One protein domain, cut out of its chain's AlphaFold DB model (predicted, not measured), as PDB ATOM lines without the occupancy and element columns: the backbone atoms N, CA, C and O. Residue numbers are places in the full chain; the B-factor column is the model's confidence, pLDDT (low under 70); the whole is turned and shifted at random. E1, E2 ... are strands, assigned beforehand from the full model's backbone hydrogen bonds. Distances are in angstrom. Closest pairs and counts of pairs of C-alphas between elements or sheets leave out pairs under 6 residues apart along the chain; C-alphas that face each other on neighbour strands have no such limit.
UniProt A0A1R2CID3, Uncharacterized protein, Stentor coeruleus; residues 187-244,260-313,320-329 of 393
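AT A GLANCE: This is residues 187 to 244, 260 to 313 and 320 to 329 of the 393 residues of an uncharacterized protein of Stentor coeruleus (UniProt A0A1R2CID3). Two lobes of unequal size make up the model: a strongly twisted, branched sheet of E2, E3, E4, E5, E8 and E9, built round the long bent strand E5, and a small sheet of E1, E7 and E6 at one end of the longest axis. E7 runs on into E8, from the small lobe into the large one. The printed part has 122 residues with nine named strands, E1 to E9 along the chain, and no named helix: all strand. The small sheet, order E1, E7, E6, is mixed; in the large one E2 and E8 are parallel, its other pairs antiparallel. The whole is loose, with a radius of gyration of the C-alphas of 17.7 A and spans of 54 by 39 by 25 A.

HOW THE PARTS SIT: E5, residues 263 to 275, bends by 78 degrees at residue 268. On one side of it is E4, residues 229 to 236, antiparallel, with N 231 and O 271 within hydrogen-bond range at 2.9 A. On the other side are E9, residues 324 to 327, and E8, residues 302 to 309, both antiparallel to E5, with N 265 and O 325 at 2.9 A and N 272 and O 307 at 2.9 A. E3, residues 217 to 223, forms a hairpin with E4, with N 220 and O 232 at 3.0 A. E2, residues 202 to 206, is parallel to E8, with N 205 and O 304 at 2.8 A. E7, residues 294 to 299, forms a hairpin with E6, residues 284 to 289, with N 287 and O 296 at 2.8 A. E1, residues 189 to 192, is parallel to E7, with N 191 and O 295 at 2.8 A.

IN THESE COORDINATES: E5 is 29.4 A long from first to last C-alpha, E4 22.9 A, E8 21.5 A. E1 begins at C-alpha 189 (-62.337, 58.115, -14.388); E9 ends at C-alpha 327 (-44.087, 40.200, -41.170).

THE WHOLE: The C-alphas farthest apart, of Val 187 and Lys 313, are 55.1 A apart. Residues 245 to 259 and 314 to 319 are not printed, with C-alpha gaps of 20.9 A and 9.9 A. Of the links printed whole, none is long. Residues 239 to 244 stand free; 29 residues have pLDDT under 70, among them 237 to 244.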
ATOM      1  N   VAL A 187     -59.080  64.821 -12.016       89.94
ATOM      2  CA  VAL A 187     -59.751  63.566 -11.642       89.94
ATOM      3  C   VAL A 187     -59.892  62.728 -12.903       89.94
ATOM      4  O   VAL A 187     -60.515  63.199 -13.842       89.94
ATOM      5  N   TYR A 188     -59.316  61.530 -12.923       91.25
ATOM      6  CA  TYR A 188     -59.461  60.615 -14.050       91.25
ATOM      7  C   TYR A 188     -60.423  59.485 -13.690       91.25
ATOM      8  O   TYR A 188     -60.265  58.864 -12.634       91.25
ATOM      9  N   ASP A 189     -61.380  59.208 -14.572       89.62
ATOM     10  CA  ASP A 189     -62.337  58.115 -14.388       89.62
ATOM     11  C   ASP A 189     -61.717  56.793 -14.846       89.62
ATOM     12  O   ASP A 189     -61.271  56.682 -15.984       89.62
ATOM     13  N   VAL A 190     -61.680  55.787 -13.969       89.06
ATOM     14  CA  VAL A 190     -61.112  54.468 -14.287       89.06
ATOM     15  C   VAL A 190     -62.205  53.565 -14.855       89.06
ATOM     16  O   VAL A 190     -63.128  53.182 -14.135       89.06
ATOM     17  N   LEU A 191     -62.101  53.222 -16.136       86.06
ATOM     18  CA  LEU A 191     -63.085  52.444 -16.886       86.06
ATOM     19  C   LEU A 191     -62.436  51.196 -17.506       86.06
ATOM     20  O   LEU A 191     -61.292  51.253 -17.945       86.06
ATOM     21  N   PRO A 192     -63.132  50.056 -17.573       83.62
ATOM     22  CA  PRO A 192     -62.691  48.948 -18.411       83.62
ATOM     23  C   PRO A 192     -62.945  49.291 -19.891       83.62
ATOM     24  O   PRO A 192     -64.008  49.811 -20.230       83.62
ATOM     25  N   GLU A 193     -61.983  49.030 -20.777       75.62
ATOM     26  CA  GLU A 193     -62.123  49.324 -22.213       75.62
ATOM     27  C   GLU A 193     -62.679  48.133 -22.998       75.62
ATOM     28  O   GLU A 193     -62.078  47.061 -23.033       75.62
ATOM     29  N   GLU A 194     -63.804  48.340 -23.685       68.12
ATOM     30  CA  GLU A 194     -64.555  47.298 -24.404       68.12
ATOM     31  C   GLU A 194     -63.733  46.625 -25.514       68.12
ATOM     32  O   GLU A 194     -63.664  45.401 -25.594       68.12
ATOM     33  N   HIS A 195     -63.025  47.408 -26.331       65.81
ATOM     34  CA  HIS A 195     -62.224  46.867 -27.430       65.81
ATOM     35  C   HIS A 195     -61.003  46.085 -26.934       65.81
ATOM     36  O   HIS A 195     -60.578  45.124 -27.578       65.81
ATOM     37  N   GLN A 196     -60.452  46.465 -25.781       69.25
ATOM     38  CA  GLN A 196     -59.179  45.952 -25.286       69.25
ATOM     39  C   GLN A 196     -59.338  44.726 -24.376       69.25
ATOM     40  O   GLN A 196     -58.446  43.883 -24.340       69.25
ATOM     41  N   LEU A 197     -60.490  44.569 -23.715       68.38
ATOM     42  CA  LEU A 197     -60.837  43.390 -22.900       68.38
ATOM     43  C   LEU A 197     -60.810  42.071 -23.675       68.38
ATOM     44  O   LEU A 197     -60.618  41.000 -23.110       68.38
ATOM     45  N   SER A 198     -61.020  42.148 -24.980       70.44
ATOM     46  CA  SER A 198     -60.980  40.986 -25.859       70.44
ATOM     47  C   SER A 198     -59.571  40.511 -26.224       70.44
ATOM     48  O   SER A 198     -59.414  39.416 -26.762       70.44
ATOM     49  N   THR A 199     -58.558  41.348 -25.996       76.44
ATOM     50  CA  THR A 199     -57.172  41.060 -26.366       76.44
ATOM     51  C   THR A 199     -56.424  40.539 -25.148       76.44
ATOM     52  O   THR A 199     -56.466  41.141 -24.080       76.44
ATOM     53  N   GLU A 200     -55.710  39.430 -25.317       80.38
ATOM     54  CA  GLU A 200     -54.872  38.866 -24.263       80.38
ATOM     55  C   GLU A 200     -53.574  39.655 -24.124       80.38
ATOM     56  O   GLU A 200     -52.819  39.836 -25.084       80.38
ATOM     57  N   PHE A 201     -53.293  40.096 -22.901       84.44
ATOM     58  CA  PHE A 201     -52.045  40.768 -22.573       84.44
ATOM     59  C   PHE A 201     -51.145  39.860 -21.750       84.44
ATOM     60  O   PHE A 201     -51.549  39.282 -20.740       84.44
ATOM     61  N   VAL A 202     -49.881  39.800 -22.167       86.69
ATOM     62  CA  VAL A 202     -48.817  39.100 -21.453       86.69
ATOM     63  C   VAL A 202     -47.758  40.115 -21.048       86.69
ATOM     64  O   VAL A 202     -47.208  40.826 -21.891       86.69
ATOM     65  N   MET A 203     -47.442  40.180 -19.758       87.62
ATOM     66  CA  MET A 203     -46.349  41.013 -19.267       87.62
ATOM     67  C   MET A 203     -45.029  40.269 -19.424       87.62
ATOM     68  O   MET A 203     -44.839  39.187 -18.872       87.62
ATOM     69  N   VAL A 204     -44.089  40.875 -20.142       88.31
ATOM     70  CA  VAL A 204     -42.765  40.301 -20.384       88.31
ATOM     71  C   VAL A 204     -41.716  41.072 -19.589       88.31
ATOM     72  O   VAL A 204     -41.504  42.262 -19.809       88.31
ATOM     73  N   VAL A 205     -41.040  40.387 -18.667       90.12
ATOM     74  CA  VAL A 205     -39.985  40.944 -17.814       90.12
ATOM     75  C   VAL A 205     -38.627  40.441 -18.290       90.12
ATOM     76  O   VAL A 205     -38.347  39.242 -18.247       90.12
ATOM     77  N   PHE A 206     -37.765  41.360 -18.719       89.50
ATOM     78  CA  PHE A 206     -36.411  41.053 -19.176       89.50
ATOM     79  C   PHE A 206     -35.399  41.119 -18.021       89.50
ATOM     80  O   PHE A 206     -35.460  42.023 -17.195       89.50
ATOM     81  N   ASP A 207     -34.450  40.178 -17.987       89.06
ATOM     82  CA  ASP A 207     -33.302  40.201 -17.058       89.06
ATOM     83  C   ASP A 207     -32.285  41.308 -17.411       89.06
ATOM     84  O   ASP A 207     -31.726  41.978 -16.548       89.06
ATOM     85  N   GLU A 208     -32.086  41.541 -18.709       84.88
ATOM     86  CA  GLU A 208     -31.234  42.600 -19.252       84.88
ATOM     87  C   GLU A 208     -32.033  43.378 -20.296       84.88
ATOM     88  O   GLU A 208     -32.689  42.762 -21.145       84.88
ATOM     89  N   GLU A 209     -31.957  44.711 -20.249       81.06
ATOM     90  CA  GLU A 209     -32.655  45.590 -21.188       81.06
ATOM     91  C   GLU A 209     -32.300  45.196 -22.641       81.06
ATOM     92  O   GLU A 209     -31.114  45.096 -23.000       81.06
ATOM     93  N   PRO A 210     -33.303  44.835 -23.466       72.69
ATOM     94  CA  PRO A 210     -33.048  44.277 -24.787       72.69
ATOM     95  C   PRO A 210     -32.490  45.307 -25.778       72.69
ATOM     96  O   PRO A 210     -31.606  44.943 -26.555       72.69
ATOM     97  N   ASP A 211     -32.967  46.557 -25.739       68.88
ATOM     98  CA  ASP A 211     -32.559  47.665 -26.617       68.88
ATOM     99  C   ASP A 211     -32.818  49.023 -25.926       68.88
ATOM    100  O   ASP A 211     -33.845  49.184 -25.272       68.88
ATOM    101  N   ASP A 212     -31.928  50.007 -26.109       59.78
ATOM    102  CA  ASP A 212     -32.053  51.369 -25.540       59.78
ATOM    103  C   ASP A 212     -33.060  52.235 -26.326       59.78
ATOM    104  O   ASP A 212     -33.447  53.336 -25.917       59.78
ATOM    105  N   LYS A 213     -33.452  51.775 -27.521       59.91
ATOM    106  CA  LYS A 213     -34.312  52.509 -28.451       59.91
ATOM    107  C   LYS A 213     -35.737  51.961 -28.372       59.91
ATOM    108  O   LYS A 213     -35.956  50.760 -28.466       59.91
ATOM    109  N   LYS A 214     -36.716  52.867 -28.240       54.72
ATOM    110  CA  LYS A 214     -38.171  52.599 -28.220       54.72
ATOM    111  C   LYS A 214     -38.669  52.046 -29.569       54.72
ATOM    112  O   LYS A 214     -39.380  52.736 -30.295       54.72
ATOM    113  N   ARG A 215     -38.233  50.847 -29.944       62.25
ATOM    114  CA  ARG A 215     -38.589  50.173 -31.196       62.25
ATOM    115  C   ARG A 215     -39.729  49.189 -30.963       62.25
ATOM    116  O   ARG A 215     -39.858  48.618 -29.881       62.25
ATOM    117  N   LEU A 216     -40.556  49.006 -31.989       64.38
ATOM    118  CA  LEU A 216     -41.494  47.891 -32.050       64.38
ATOM    119  C   LEU A 216     -40.668  46.610 -32.160       64.38
ATOM    120  O   LEU A 216     -39.958  46.402 -33.145       64.38
ATOM    121  N   ASN A 217     -40.748  45.780 -31.126       77.50
ATOM    122  CA  ASN A 217     -40.034  44.516 -31.060       77.50
ATOM    123  C   ASN A 217     -41.031  43.363 -31.097       77.50
ATOM    124  O   ASN A 217     -42.124  43.458 -30.539       77.50
ATOM    125  N   ILE A 218     -40.640  42.267 -31.736       85.12
ATOM    126  CA  ILE A 218     -41.478  41.082 -31.906       85.12
ATOM    127  C   ILE A 218     -40.777  39.884 -31.286       85.12
ATOM    128  O   ILE A 218     -39.578  39.681 -31.473       85.12
ATOM    129  N   LEU A 219     -41.542  39.087 -30.542       86.50
ATOM    130  CA  LEU A 219     -41.100  37.813 -29.991       86.50
ATOM    131  C   LEU A 219     -41.674  36.688 -30.848       86.50
ATOM    132  O   LEU A 219     -42.882  36.620 -31.056       86.50
ATOM    133  N   LYS A 220     -40.803  35.809 -31.343       85.38
ATOM    134  CA  LYS A 220     -41.189  34.603 -32.083       85.38
ATOM    135  C   LYS A 220     -40.633  33.379 -31.373       85.38
ATOM    136  O   LYS A 220     -39.460  33.362 -30.992       85.38
ATOM    137  N   GLU A 221     -41.471  32.364 -31.212       83.75
ATOM    138  CA  GLU A 221     -41.039  31.078 -30.682       83.75
ATOM    139  C   GLU A 221     -40.114  30.367 -31.678       83.75
ATOM    140  O   GLU A 221     -40.354  30.350 -32.888       83.75
ATOM    141  N   PHE A 222     -39.026  29.813 -31.155       78.38
ATOM    142  CA  PHE A 222     -38.065  29.008 -31.890       78.38
ATOM    143  C   PHE A 222     -37.739  27.763 -31.061       78.38
ATOM    144  O   PHE A 222     -37.347  27.874 -29.896       78.38
ATOM    145  N   ALA A 223     -37.915  26.587 -31.657       71.50
ATOM    146  CA  ALA A 223     -37.558  25.320 -31.036       71.50
ATOM    147  C   ALA A 223     -36.083  25.002 -31.331       71.50
ATOM    148  O   ALA A 223     -35.699  24.828 -32.488       71.50
ATOM    149  N   ASP A 224     -35.259  24.932 -30.285       66.88
ATOM    150  CA  ASP A 224     -33.915  24.351 -30.383       66.88
ATOM    151  C   ASP A 224     -34.002  22.810 -30.371       66.88
ATOM    152  O   ASP A 224     -34.934  22.246 -29.801       66.88
ATOM    153  N   GLU A 225     -32.984  22.122 -30.910       65.56
ATOM    154  CA  GLU A 225     -32.860  20.643 -30.904       65.56
ATOM    155  C   GLU A 225     -32.933  20.004 -29.499       65.56
ATOM    156  O   GLU A 225     -33.156  18.802 -29.389       65.56
ATOM    157  N   ASP A 226     -32.750  20.793 -28.436       61.94
ATOM    158  CA  ASP A 226     -32.789  20.357 -27.034       61.94
ATOM    159  C   ASP A 226     -34.206  20.416 -26.403       61.94
ATOM    160  O   ASP A 226     -34.320  20.436 -25.175       61.94
ATOM    161  N   ASP A 227     -35.277  20.524 -27.202       55.03
ATOM    162  CA  ASP A 227     -36.679  20.690 -26.752       55.03
ATOM    163  C   ASP A 227     -36.890  21.878 -25.786       55.03
ATOM    164  O   ASP A 227     -37.824  21.930 -24.982       55.03
ATOM    165  N   ALA A 228     -36.003  22.872 -25.839       63.25
ATOM    166  CA  ALA A 228     -36.147  24.099 -25.074       63.25
ATOM    167  C   ALA A 228     -36.885  25.132 -25.929       63.25
ATOM    168  O   ALA A 228     -36.295  25.701 -26.846       63.25
ATOM    169  N   HIS A 229     -38.147  25.408 -25.597       71.62
ATOM    170  CA  HIS A 229     -38.889  26.527 -26.174       71.62
ATOM    171  C   HIS A 229     -38.135  27.837 -25.885       71.62
ATOM    172  O   HIS A 229     -37.989  28.260 -24.730       71.62
ATOM    173  N   LEU A 230     -37.586  28.458 -26.930       82.94
ATOM    174  CA  LEU A 230     -36.921  29.754 -26.850       82.94
ATOM    175  C   LEU A 230     -37.794  30.831 -27.474       82.94
ATOM    176  O   LEU A 230     -38.461  30.613 -28.481       82.94
ATOM    177  N   LEU A 231     -37.711  32.035 -26.918       86.12
ATOM    178  CA  LEU A 231     -38.255  33.230 -27.543       86.12
ATOM    179  C   LEU A 231     -37.115  34.026 -28.169       86.12
ATOM    180  O   LEU A 231     -36.212  34.507 -27.480       86.12
ATOM    181  N   SER A 232     -37.159  34.146 -29.490       84.75
ATOM    182  CA  SER A 232     -36.250  34.979 -30.270       84.75
ATOM    183  C   SER A 232     -36.843  36.380 -30.396       84.75
ATOM    184  O   SER A 232     -37.979  36.537 -30.846       84.75
ATOM    185  N   LEU A 233     -36.083  37.393 -29.983       85.94
ATOM    186  CA  LEU A 233     -36.457  38.800 -30.078       85.94
ATOM    187  C   LEU A 233     -35.942  39.397 -31.389       85.94
ATOM    188  O   LEU A 233     -34.743  39.326 -31.671       85.94
ATOM    189  N   TYR A 234     -36.841  40.035 -32.128       84.75
ATOM    190  CA  TYR A 234     -36.562  40.755 -33.364       84.75
ATOM    191  C   TYR A 234     -36.899  42.240 -33.200       84.75
ATOM    192  O   TYR A 234     -37.911  42.573 -32.580       84.75
ATOM    193  N   ALA A 235     -36.076  43.126 -33.756       82.81
ATOM    194  CA  ALA A 235     -36.262  44.578 -33.701       82.81
ATOM    195  C   ALA A 235     -36.442  45.162 -35.111       82.81
ATOM    196  O   ALA A 235     -35.841  44.674 -36.068       82.81
ATOM    197  N   GLU A 236     -37.274  46.199 -35.246       77.69
ATOM    198  CA  GLU A 236     -37.464  46.911 -36.519       77.69
ATOM    199  C   GLU A 236     -36.169  47.665 -36.880       77.69
ATOM    200  O   GLU A 236     -35.725  48.559 -36.149       77.69
ATOM    201  N   GLU A 237     -35.535  47.294 -37.995       65.06
ATOM    202  CA  GLU A 237     -34.380  48.028 -38.520       65.06
ATOM    203  C   GLU A 237     -34.850  49.346 -39.150       65.06
ATOM    204  O   GLU A 237     -35.799  49.393 -39.937       65.06
ATOM    205  N   PHE A 238     -34.185  50.446 -38.792       50.16
ATOM    206  CA  PHE A 238     -34.420  51.738 -39.430       50.16
ATOM    207  C   PHE A 238     -33.631  51.782 -40.743       50.16
ATOM    208  O   PHE A 238     -32.458  51.420 -40.765       50.16
ATOM    209  N   LYS A 239     -34.266  52.252 -41.821       50.69
ATOM    210  CA  LYS A 239     -33.766  52.209 -43.211       50.69
ATOM    211  C   LYS A 239     -32.370  52.812 -43.466       50.69
ATOM    212  O   LYS A 239     -31.835  52.581 -44.540       50.69
ATOM    213  N   GLU A 240     -31.781  53.557 -42.530       45.69
ATOM    214  CA  GLU A 240     -30.434  54.139 -42.691       45.69
ATOM    215  C   GLU A 240     -29.321  53.085 -42.786       45.69
ATOM    216  O   GLU A 240     -28.330  53.320 -43.459       45.69
ATOM    217  N   GLU A 241     -29.486  51.909 -42.173       42.84
ATOM    218  CA  GLU A 241     -28.487  50.824 -42.246       42.84
ATOM    219  C   GLU A 241     -28.706  49.907 -43.471       42.84
ATOM    220  O   GLU A 241     -27.933  48.981 -43.716       42.84
ATOM    221  N   MET A 242     -29.758  50.172 -44.262       41.16
ATOM    222  CA  MET A 242     -30.082  49.426 -45.481       41.16
ATOM    223  C   MET A 242     -29.286  49.921 -46.701       41.16
ATOM    224  O   MET A 242     -28.987  49.119 -47.583       41.16
ATOM    225  N   GLU A 243     -28.887  51.200 -46.728       41.44
ATOM    226  CA  GLU A 243     -28.055  51.762 -47.809       41.44
ATOM    227  C   GLU A 243     -26.653  51.124 -47.852       41.44
ATOM    228  O   GLU A 243     -26.115  50.912 -48.934       41.44
ATOM    229  N   ASP A 244     -26.105  50.709 -46.704       41.50
ATOM    230  CA  ASP A 244     -24.777  50.080 -46.628       41.50
ATOM    231  C   ASP A 244     -24.778  48.588 -47.031       41.50
ATOM    232  O   ASP A 244     -23.731  48.030 -47.366       41.50
ATOM    233  N   LYS A 260     -45.505  46.582 -50.397       59.66
ATOM    234  CA  LYS A 260     -45.380  47.779 -49.534       59.66
ATOM    235  C   LYS A 260     -45.821  47.572 -48.074       59.66
ATOM    236  O   LYS A 260     -45.510  48.416 -47.238       59.66
ATOM    237  N   ASP A 261     -46.490  46.460 -47.777       63.66
ATOM    238  CA  ASP A 261     -47.090  46.152 -46.477       63.66
ATOM    239  C   ASP A 261     -46.257  45.174 -45.627       63.66
ATOM    240  O   ASP A 261     -46.670  44.805 -44.528       63.66
ATOM    241  N   THR A 262     -45.098  44.721 -46.120       75.19
ATOM    242  CA  THR A 262     -44.197  43.839 -45.356       75.19
ATOM    243  C   THR A 262     -43.185  44.650 -44.554       75.19
ATOM    244  O   THR A 262     -42.430  45.449 -45.106       75.19
ATOM    245  N   LYS A 263     -43.176  44.455 -43.230       78.81
ATOM    246  CA  LYS A 263     -42.181  45.046 -42.327       78.81
ATOM    247  C   LYS A 263     -41.113  44.019 -41.989       78.81
ATOM    248  O   LYS A 263     -41.445  42.919 -41.549       78.81
ATOM    249  N   ASN A 264     -39.850  44.390 -42.167       82.75
ATOM    250  CA  ASN A 264     -38.712  43.528 -41.869       82.75
ATOM    251  C   ASN A 264     -38.197  43.801 -40.455       82.75
ATOM    252  O   ASN A 264     -38.031  44.954 -40.060       82.75
ATOM    253  N   TYR A 265     -37.925  42.731 -39.715       83.06
ATOM    254  CA  TYR A 265     -37.354  42.777 -38.375       83.06
ATOM    255  C   TYR A 265     -36.079  41.945 -38.341       83.06
ATOM    256  O   TYR A 265     -36.065  40.815 -38.834       83.06
ATOM    257  N   ALA A 266     -35.020  42.480 -37.749       82.81
ATOM    258  CA  ALA A 266     -33.755  41.778 -37.618       82.81
ATOM    259  C   ALA A 266     -33.625  41.098 -36.265       82.81
ATOM    260  O   ALA A 266     -34.107  41.581 -35.238       82.81
ATOM    261  N   PHE A 267     -32.959  39.953 -36.282       84.31
ATOM    262  CA  PHE A 267     -32.707  39.151 -35.104       84.31
ATOM    263  C   PHE A 267     -31.781  39.869 -34.114       84.31
ATOM    264  O   PHE A 267     -30.689  40.309 -34.478       84.31
ATOM    265  N   LEU A 268     -32.186  39.925 -32.841       81.56
ATOM    266  CA  LEU A 268     -31.423  40.577 -31.780       81.56
ATOM    267  C   LEU A 268     -30.844  39.566 -30.781       81.56
ATOM    268  O   LEU A 268     -29.624  39.484 -30.607       81.56
ATOM    269  N   ARG A 269     -31.708  38.830 -30.066       83.94
ATOM    270  CA  ARG A 269     -31.324  37.987 -28.914       83.94
ATOM    271  C   ARG A 269     -32.283  36.812 -28.709       83.94
ATOM    272  O   ARG A 269     -33.474  36.934 -28.973       83.94
ATOM    273  N   ASN A 270     -31.766  35.729 -28.124       87.25
ATOM    274  CA  ASN A 270     -32.563  34.593 -27.657       87.25
ATOM    275  C   ASN A 270     -32.810  34.667 -26.154       87.25
ATOM    276  O   ASN A 270     -31.912  34.999 -25.374       87.25
ATOM    277  N   TYR A 271     -34.009  34.267 -25.751       88.00
ATOM    278  CA  TYR A 271     -34.424  34.189 -24.362       88.00
ATOM    279  C   TYR A 271     -34.994  32.814 -24.040       88.00
ATOM    280  O   TYR A 271     -35.765  32.242 -24.805       88.00
ATOM    281  N   LYS A 272     -34.641  32.308 -22.860       88.81
ATOM    282  CA  LYS A 272     -35.388  31.240 -22.201       88.81
ATOM    283  C   LYS A 272     -36.478  31.890 -21.356       88.81
ATOM    284  O   LYS A 272     -36.157  32.769 -20.552       88.81
ATOM    285  N   TYR A 273     -37.725  31.461 -21.522       88.19
ATOM    286  CA  TYR A 273     -38.846  31.982 -20.744       88.19
ATOM    287  C   TYR A 273     -39.244  31.044 -19.602       88.19
ATOM    288  O   TYR A 273     -39.002  29.837 -19.639       88.19
ATOM    289  N   SER A 274     -39.839  31.625 -18.567       88.44
ATOM    290  CA  SER A 274     -40.521  30.918 -17.485       88.44
ATOM    291  C   SER A 274     -41.760  31.700 -17.067       88.44
ATOM    292  O   SER A 274     -41.699  32.928 -16.991       88.44
ATOM    293  N   TYR A 275     -42.852  30.998 -16.767       88.31
ATOM    294  CA  TYR A 275     -44.065  31.603 -16.218       88.31
ATOM    295  C   TYR A 275     -43.836  32.033 -14.767       88.31
ATOM    296  O   TYR A 275     -43.284  31.274 -13.968       88.31
ATOM    297  N   LEU A 276     -44.257  33.250 -14.443       84.75
ATOM    298  CA  LEU A 276     -44.206  33.842 -13.109       84.75
ATOM    299  C   LEU A 276     -45.611  34.324 -12.723       84.75
ATOM    300  O   LEU A 276     -45.815  35.494 -12.404       84.75
ATOM    301  N   ASN A 277     -46.590  33.428 -12.827       81.75
ATOM    302  CA  ASN A 277     -47.963  33.722 -12.438       81.75
ATOM    303  C   ASN A 277     -48.111  33.465 -10.937       81.75
ATOM    304  O   ASN A 277     -48.165  32.314 -10.503       81.75
ATOM    305  N   ASP A 278     -48.177  34.539 -10.158       80.44
ATOM    306  CA  ASP A 278     -48.519  34.470  -8.743       80.44
ATOM    307  C   ASP A 278     -50.041  34.640  -8.600       80.44
ATOM    308  O   ASP A 278     -50.552  35.715  -8.902       80.44
ATOM    309  N   PRO A 279     -50.795  33.648  -8.085       76.50
ATOM    310  CA  PRO A 279     -52.262  33.725  -8.001       76.50
ATOM    311  C   PRO A 279     -52.772  34.821  -7.050       76.50
ATOM    312  O   PRO A 279     -53.957  35.131  -7.031       76.50
ATOM    313  N   ASN A 280     -51.879  35.405  -6.245       76.88
ATOM    314  CA  ASN A 280     -52.190  36.478  -5.304       76.88
ATOM    315  C   ASN A 280     -51.876  37.879  -5.864       76.88
ATOM    316  O   ASN A 280     -52.129  38.866  -5.174       76.88
ATOM    317  N   GLN A 281     -51.270  37.981  -7.051       77.00
ATOM    318  CA  GLN A 281     -50.905  39.251  -7.676       77.00
ATOM    319  C   GLN A 281     -51.529  39.343  -9.064       77.00
ATOM    320  O   GLN A 281     -51.110  38.653  -9.988       77.00
ATOM    321  N   ASN A 282     -52.492  40.250  -9.209       76.44
ATOM    322  CA  ASN A 282     -53.067  40.583 -10.505       76.44
ATOM    323  C   ASN A 282     -52.390  41.853 -11.010       76.44
ATOM    324  O   ASN A 282     -52.617  42.942 -10.474       76.44
ATOM    325  N   ASP A 283     -51.545  41.704 -12.024       84.56
ATOM    326  CA  ASP A 283     -50.966  42.843 -12.721       84.56
ATOM    327  C   ASP A 283     -52.021  43.442 -13.671       84.56
ATOM    328  O   ASP A 283     -52.752  42.728 -14.359       84.56
ATOM    329  N   VAL A 284     -52.119  44.771 -13.699       86.44
ATOM    330  CA  VAL A 284     -53.103  45.507 -14.507       86.44
ATOM    331  C   VAL A 284     -52.366  46.500 -15.396       86.44
ATOM    332  O   VAL A 284     -51.478  47.218 -14.931       86.44
ATOM    333  N   ILE A 285     -52.738  46.552 -16.674       87.19
ATOM    334  CA  ILE A 285     -52.265  47.578 -17.604       87.19
ATOM    335  C   ILE A 285     -53.283  48.707 -17.617       87.19
ATOM    336  O   ILE A 285     -54.483  48.460 -17.702       87.19
ATOM    337  N   MET A 286     -52.786  49.942 -17.530       88.50
ATOM    338  CA  MET A 286     -53.600  51.148 -17.592       88.50
ATOM    339  C   MET A 286     -53.153  52.035 -18.753       88.50
ATOM    340  O   MET A 286     -51.967  52.350 -18.874       88.50
ATOM    341  N   TRP A 287     -54.108  52.481 -19.563       87.56
ATOM    342  CA  TRP A 287     -53.927  53.499 -20.592       87.56
ATOM    343  C   TRP A 287     -54.538  54.800 -20.104       87.56
ATOM    344  O   TRP A 287     -55.691  54.840 -19.687       87.56
ATOM    345  N   ILE A 288     -53.742  55.861 -20.119       90.38
ATOM    346  CA  ILE A 288     -54.176  57.181 -19.673       90.38
ATOM    347  C   ILE A 288     -54.472  57.998 -20.921       90.38
ATOM    348  O   ILE A 288     -53.552  58.278 -21.693       90.38
ATOM    349  N   ASP A 289     -55.734  58.375 -21.099       88.25
ATOM    350  CA  ASP A 289     -56.131  59.340 -22.112       88.25
ATOM    351  C   ASP A 289     -56.317  60.716 -21.456       88.25
ATOM    352  O   ASP A 289     -57.219  60.951 -20.643       88.25
ATOM    353  N   ASP A 290     -55.405  61.630 -21.779       88.94
ATOM    354  CA  ASP A 290     -55.425  63.001 -21.273       88.94
ATOM    355  C   ASP A 290     -56.502  63.865 -21.949       88.94
ATOM    356  O   ASP A 290     -56.868  64.902 -21.389       88.94
ATOM    357  N   GLU A 291     -57.008  63.473 -23.126       88.12
ATOM    358  CA  GLU A 291     -58.022  64.238 -23.861       88.12
ATOM    359  C   GLU A 291     -59.423  63.999 -23.296       88.12
ATOM    360  O   GLU A 291     -60.173  64.950 -23.059       88.12
ATOM    361  N   THR A 292     -59.766  62.736 -23.050       85.12
ATOM    362  CA  THR A 292     -61.061  62.330 -22.485       85.12
ATOM    363  C   THR A 292     -61.067  62.315 -20.959       85.12
ATOM    364  O   THR A 292     -62.140  62.216 -20.363       85.12
ATOM    365  N   MET A 293     -59.894  62.448 -20.322       86.00
ATOM    366  CA  MET A 293     -59.730  62.425 -18.866       86.00
ATOM    367  C   MET A 293     -60.205  61.097 -18.247       86.00
ATOM    368  O   MET A 293     -60.674  61.043 -17.110       86.00
ATOM    369  N   SER A 294     -60.053  60.007 -19.001       88.25
ATOM    370  CA  SER A 294     -60.383  58.645 -18.589       88.25
ATOM    371  C   SER A 294     -59.143  57.758 -18.601       88.25
ATOM    372  O   SER A 294     -58.261  57.887 -19.450       88.25
ATOM    373  N   VAL A 295     -59.079  56.838 -17.647       89.94
ATOM    374  CA  VAL A 295     -58.066  55.790 -17.570       89.94
ATOM    375  C   VAL A 295     -58.729  54.472 -17.900       89.94
ATOM    376  O   VAL A 295     -59.638  54.032 -17.204       89.94
ATOM    377  N   TYR A 296     -58.241  53.833 -18.945       88.00
ATOM    378  CA  TYR A 296     -58.685  52.514 -19.339       88.00
ATOM    379  C   TYR A 296     -57.816  51.453 -18.688       88.00
ATOM    380  O   TYR A 296     -56.604  51.645 -18.598       88.00
ATOM    381  N   TYR A 297     -58.398  50.346 -18.232       88.06
ATOM    382  CA  TYR A 297     -57.616  49.236 -17.693       88.06
ATOM    383  C   TYR A 297     -57.968  47.892 -18.329       88.06
ATOM    384  O   TYR A 297     -59.113  47.645 -18.706       88.06
ATOM    385  N   SER A 298     -56.963  47.019 -18.417       85.44
ATOM    386  CA  SER A 298     -57.109  45.606 -18.773       85.44
ATOM    387  C   SER A 298     -56.229  44.749 -17.869       85.44
ATOM    388  O   SER A 298     -55.171  45.185 -17.399       85.44
ATOM    389  N   ILE A 299     -56.689  43.535 -17.591       82.19
ATOM    390  CA  ILE A 299     -56.011  42.593 -16.704       82.19
ATOM    391  C   ILE A 299     -54.942  41.854 -17.510       82.19
ATOM    392  O   ILE A 299     -55.178  41.427 -18.639       82.19
ATOM    393  N   VAL A 300     -53.756  41.704 -16.929       84.75
ATOM    394  CA  VAL A 300     -52.706  40.861 -17.500       84.75
ATOM    395  C   VAL A 300     -52.952  39.428 -17.056       84.75
ATOM    396  O   VAL A 300     -52.909  39.136 -15.864       84.75
ATOM    397  N   GLU A 301     -53.177  38.529 -18.010       79.50
ATOM    398  CA  GLU A 301     -53.440  37.118 -17.709       79.50
ATOM    399  C   GLU A 301     -52.151  36.377 -17.325       79.50
ATOM    400  O   GLU A 301     -52.139  35.565 -16.401       79.50
ATOM    401  N   ASN A 302     -51.048  36.661 -18.026       85.31
ATOM    402  CA  ASN A 302     -49.800  35.917 -17.885       85.31
ATOM    403  C   ASN A 302     -48.583  36.827 -17.733       85.31
ATOM    404  O   ASN A 302     -48.443  37.845 -18.414       85.31
ATOM    405  N   LYS A 303     -47.640  36.400 -16.893       89.00
ATOM    406  CA  LYS A 303     -46.354  37.065 -16.689       89.00
ATOM    407  C   LYS A 303     -45.208  36.132 -17.055       89.00
ATOM    408  O   LYS A 303     -45.054  35.048 -16.495       89.00
ATOM    409  N   LEU A 304     -44.374  36.571 -17.992       89.06
ATOM    410  CA  LEU A 304     -43.209  35.840 -18.475       89.06
ATOM    411  C   LEU A 304     -41.923  36.503 -17.994       89.06
ATOM    412  O   LEU A 304     -41.698  37.689 -18.220       89.06
ATOM    413  N   GLN A 305     -41.037  35.713 -17.393       90.00
ATOM    414  CA  GLN A 305     -39.671  36.128 -17.096       90.00
ATOM    415  C   GLN A 305     -38.724  35.595 -18.173       90.00
ATOM    416  O   GLN A 305     -38.634  34.385 -18.384       90.00
ATOM    417  N   LEU A 306     -37.994  36.494 -18.833       89.81
ATOM    418  CA  LEU A 306     -37.066  36.175 -19.914       89.81
ATOM    419  C   LEU A 306     -35.614  36.283 -19.456       89.81
ATOM    420  O   LEU A 306     -35.136  37.357 -19.085       89.81
ATOM    421  N   LYS A 307     -34.882  35.168 -19.551       89.06
ATOM    422  CA  LYS A 307     -33.441  35.098 -19.279       89.06
ATOM    423  C   LYS A 307     -32.662  34.963 -20.575       89.06
ATOM    424  O   LYS A 307     -32.928  34.067 -21.376       89.06
ATOM    425  N   LYS A 308     -31.689  35.851 -20.780       88.44
ATOM    426  CA  LYS A 308     -30.870  35.900 -21.997       88.44
ATOM    427  C   LYS A 308     -30.093  34.593 -22.177       88.44
ATOM    428  O   LYS A 308     -29.361  34.173 -21.282       88.44
ATOM    429  N   LYS A 309     -30.209  33.978 -23.355       84.69
ATOM    430  CA  LYS A 309     -29.404  32.825 -23.777       84.69
ATOM    431  C   LYS A 309     -28.416  33.292 -24.855       84.69
ATOM    432  O   LYS A 309     -28.838  33.889 -25.846       84.69
ATOM    433  N   PRO A 310     -27.101  33.069 -24.687       77.25
ATOM    434  CA  PRO A 310     -26.140  33.381 -25.735       77.25
ATOM    435  C   PRO A 310     -26.375  32.480 -26.951       77.25
ATOM    436  O   PRO A 310     -26.664  31.291 -26.806       77.25
ATOM    437  N   ILE A 311     -26.209  33.042 -28.146       69.38
ATOM    438  CA  ILE A 311     -26.263  32.279 -29.396       69.38
ATOM    439  C   ILE A 311     -25.052  31.333 -29.411       69.38
ATOM    440  O   ILE A 311     -23.922  31.798 -29.196       69.38
ATOM    441  N   PRO A 312     -25.235  30.022 -29.644       60.47
ATOM    442  CA  PRO A 312     -24.108  29.114 -29.782       60.47
ATOM    443  C   PRO A 312     -23.254  29.540 -30.983       60.47
ATOM    444  O   PRO A 312     -23.736  29.667 -32.108       60.47
ATOM    445  N   LYS A 313     -21.957  29.782 -30.753       52.34
ATOM    446  CA  LYS A 313     -20.997  30.027 -31.836       52.34
ATOM    447  C   LYS A 313     -20.870  28.733 -32.631       52.34
ATOM    448  O   LYS A 313     -20.396  27.736 -32.094       52.34
ATOM    449  N   ILE A 320     -30.165  27.744 -36.306       68.69
ATOM    450  CA  ILE A 320     -29.947  29.137 -35.903       68.69
ATOM    451  C   ILE A 320     -31.197  29.897 -36.367       68.69
ATOM    452  O   ILE A 320     -31.650  29.629 -37.481       68.69
ATOM    453  N   PRO A 321     -31.768  30.806 -35.555       71.94
ATOM    454  CA  PRO A 321     -32.911  31.609 -35.981       71.94
ATOM    455  C   PRO A 321     -32.575  32.449 -37.221       71.94
ATOM    456  O   PRO A 321     -31.428  32.869 -37.412       71.94
ATOM    457  N   ASP A 322     -33.588  32.698 -38.053       77.25
ATOM    458  CA  ASP A 322     -33.451  33.515 -39.258       77.25
ATOM    459  C   ASP A 322     -32.924  34.908 -38.903       77.25
ATOM    460  O   ASP A 322     -33.381  35.541 -37.954       77.25
ATOM    461  N   LYS A 323     -31.967  35.417 -39.684       78.69
ATOM    462  CA  LYS A 323     -31.363  36.732 -39.422       78.69
ATOM    463  C   LYS A 323     -32.373  37.878 -39.589       78.69
ATOM    464  O   LYS A 323     -32.280  38.871 -38.874       78.69
ATOM    465  N   ILE A 324     -33.311  37.745 -40.529       80.81
ATOM    466  CA  ILE A 324     -34.331  38.749 -40.860       80.81
ATOM    467  C   ILE A 324     -35.670  38.037 -41.042       80.81
ATOM    468  O   ILE A 324     -35.741  37.013 -41.718       80.81
ATOM    469  N   VAL A 325     -36.735  38.602 -40.472       82.25
ATOM    470  CA  VAL A 325     -38.108  38.103 -40.599       82.25
ATOM    471  C   VAL A 325     -39.001  39.215 -41.143       82.25
ATOM    472  O   VAL A 325     -39.136  40.273 -40.531       82.25
ATOM    473  N   GLY A 326     -39.625  38.967 -42.296       80.56
ATOM    474  CA  GLY A 326     -40.655  39.835 -42.870       80.56
ATOM    475  C   GLY A 326     -42.036  39.459 -42.340       80.56
ATOM    476  O   GLY A 326     -42.455  38.309 -42.473       80.56
ATOM    477  N   ILE A 327     -42.751  40.411 -41.741       81.12
ATOM    478  CA  ILE A 327     -44.087  40.200 -41.170       81.12
ATOM    479  C   ILE A 327     -45.111  41.022 -41.949       81.12
ATOM    480  O   ILE A 327     -44.925  42.217 -42.188       81.12
ATOM    481  N   LYS A 328     -46.208  40.359 -42.327       84.50
ATOM    482  CA  LYS A 328     -47.388  40.948 -42.967       84.50
ATOM    483  C   LYS A 328     -48.578  40.799 -42.023       84.50
ATOM    484  O   LYS A 328     -48.813  39.709 -41.507       84.50
ATOM    485  N   LEU A 329     -49.317  41.885 -41.799       79.88
ATOM    486  CA  LEU A 329     -50.570  41.842 -41.042       79.88
ATOM    487  C   LEU A 329     -51.578  40.972 -41.804       79.88
ATOM    488  O   LEU A 329     -51.860  41.224 -42.978       79.88
TER     489      LEU A 329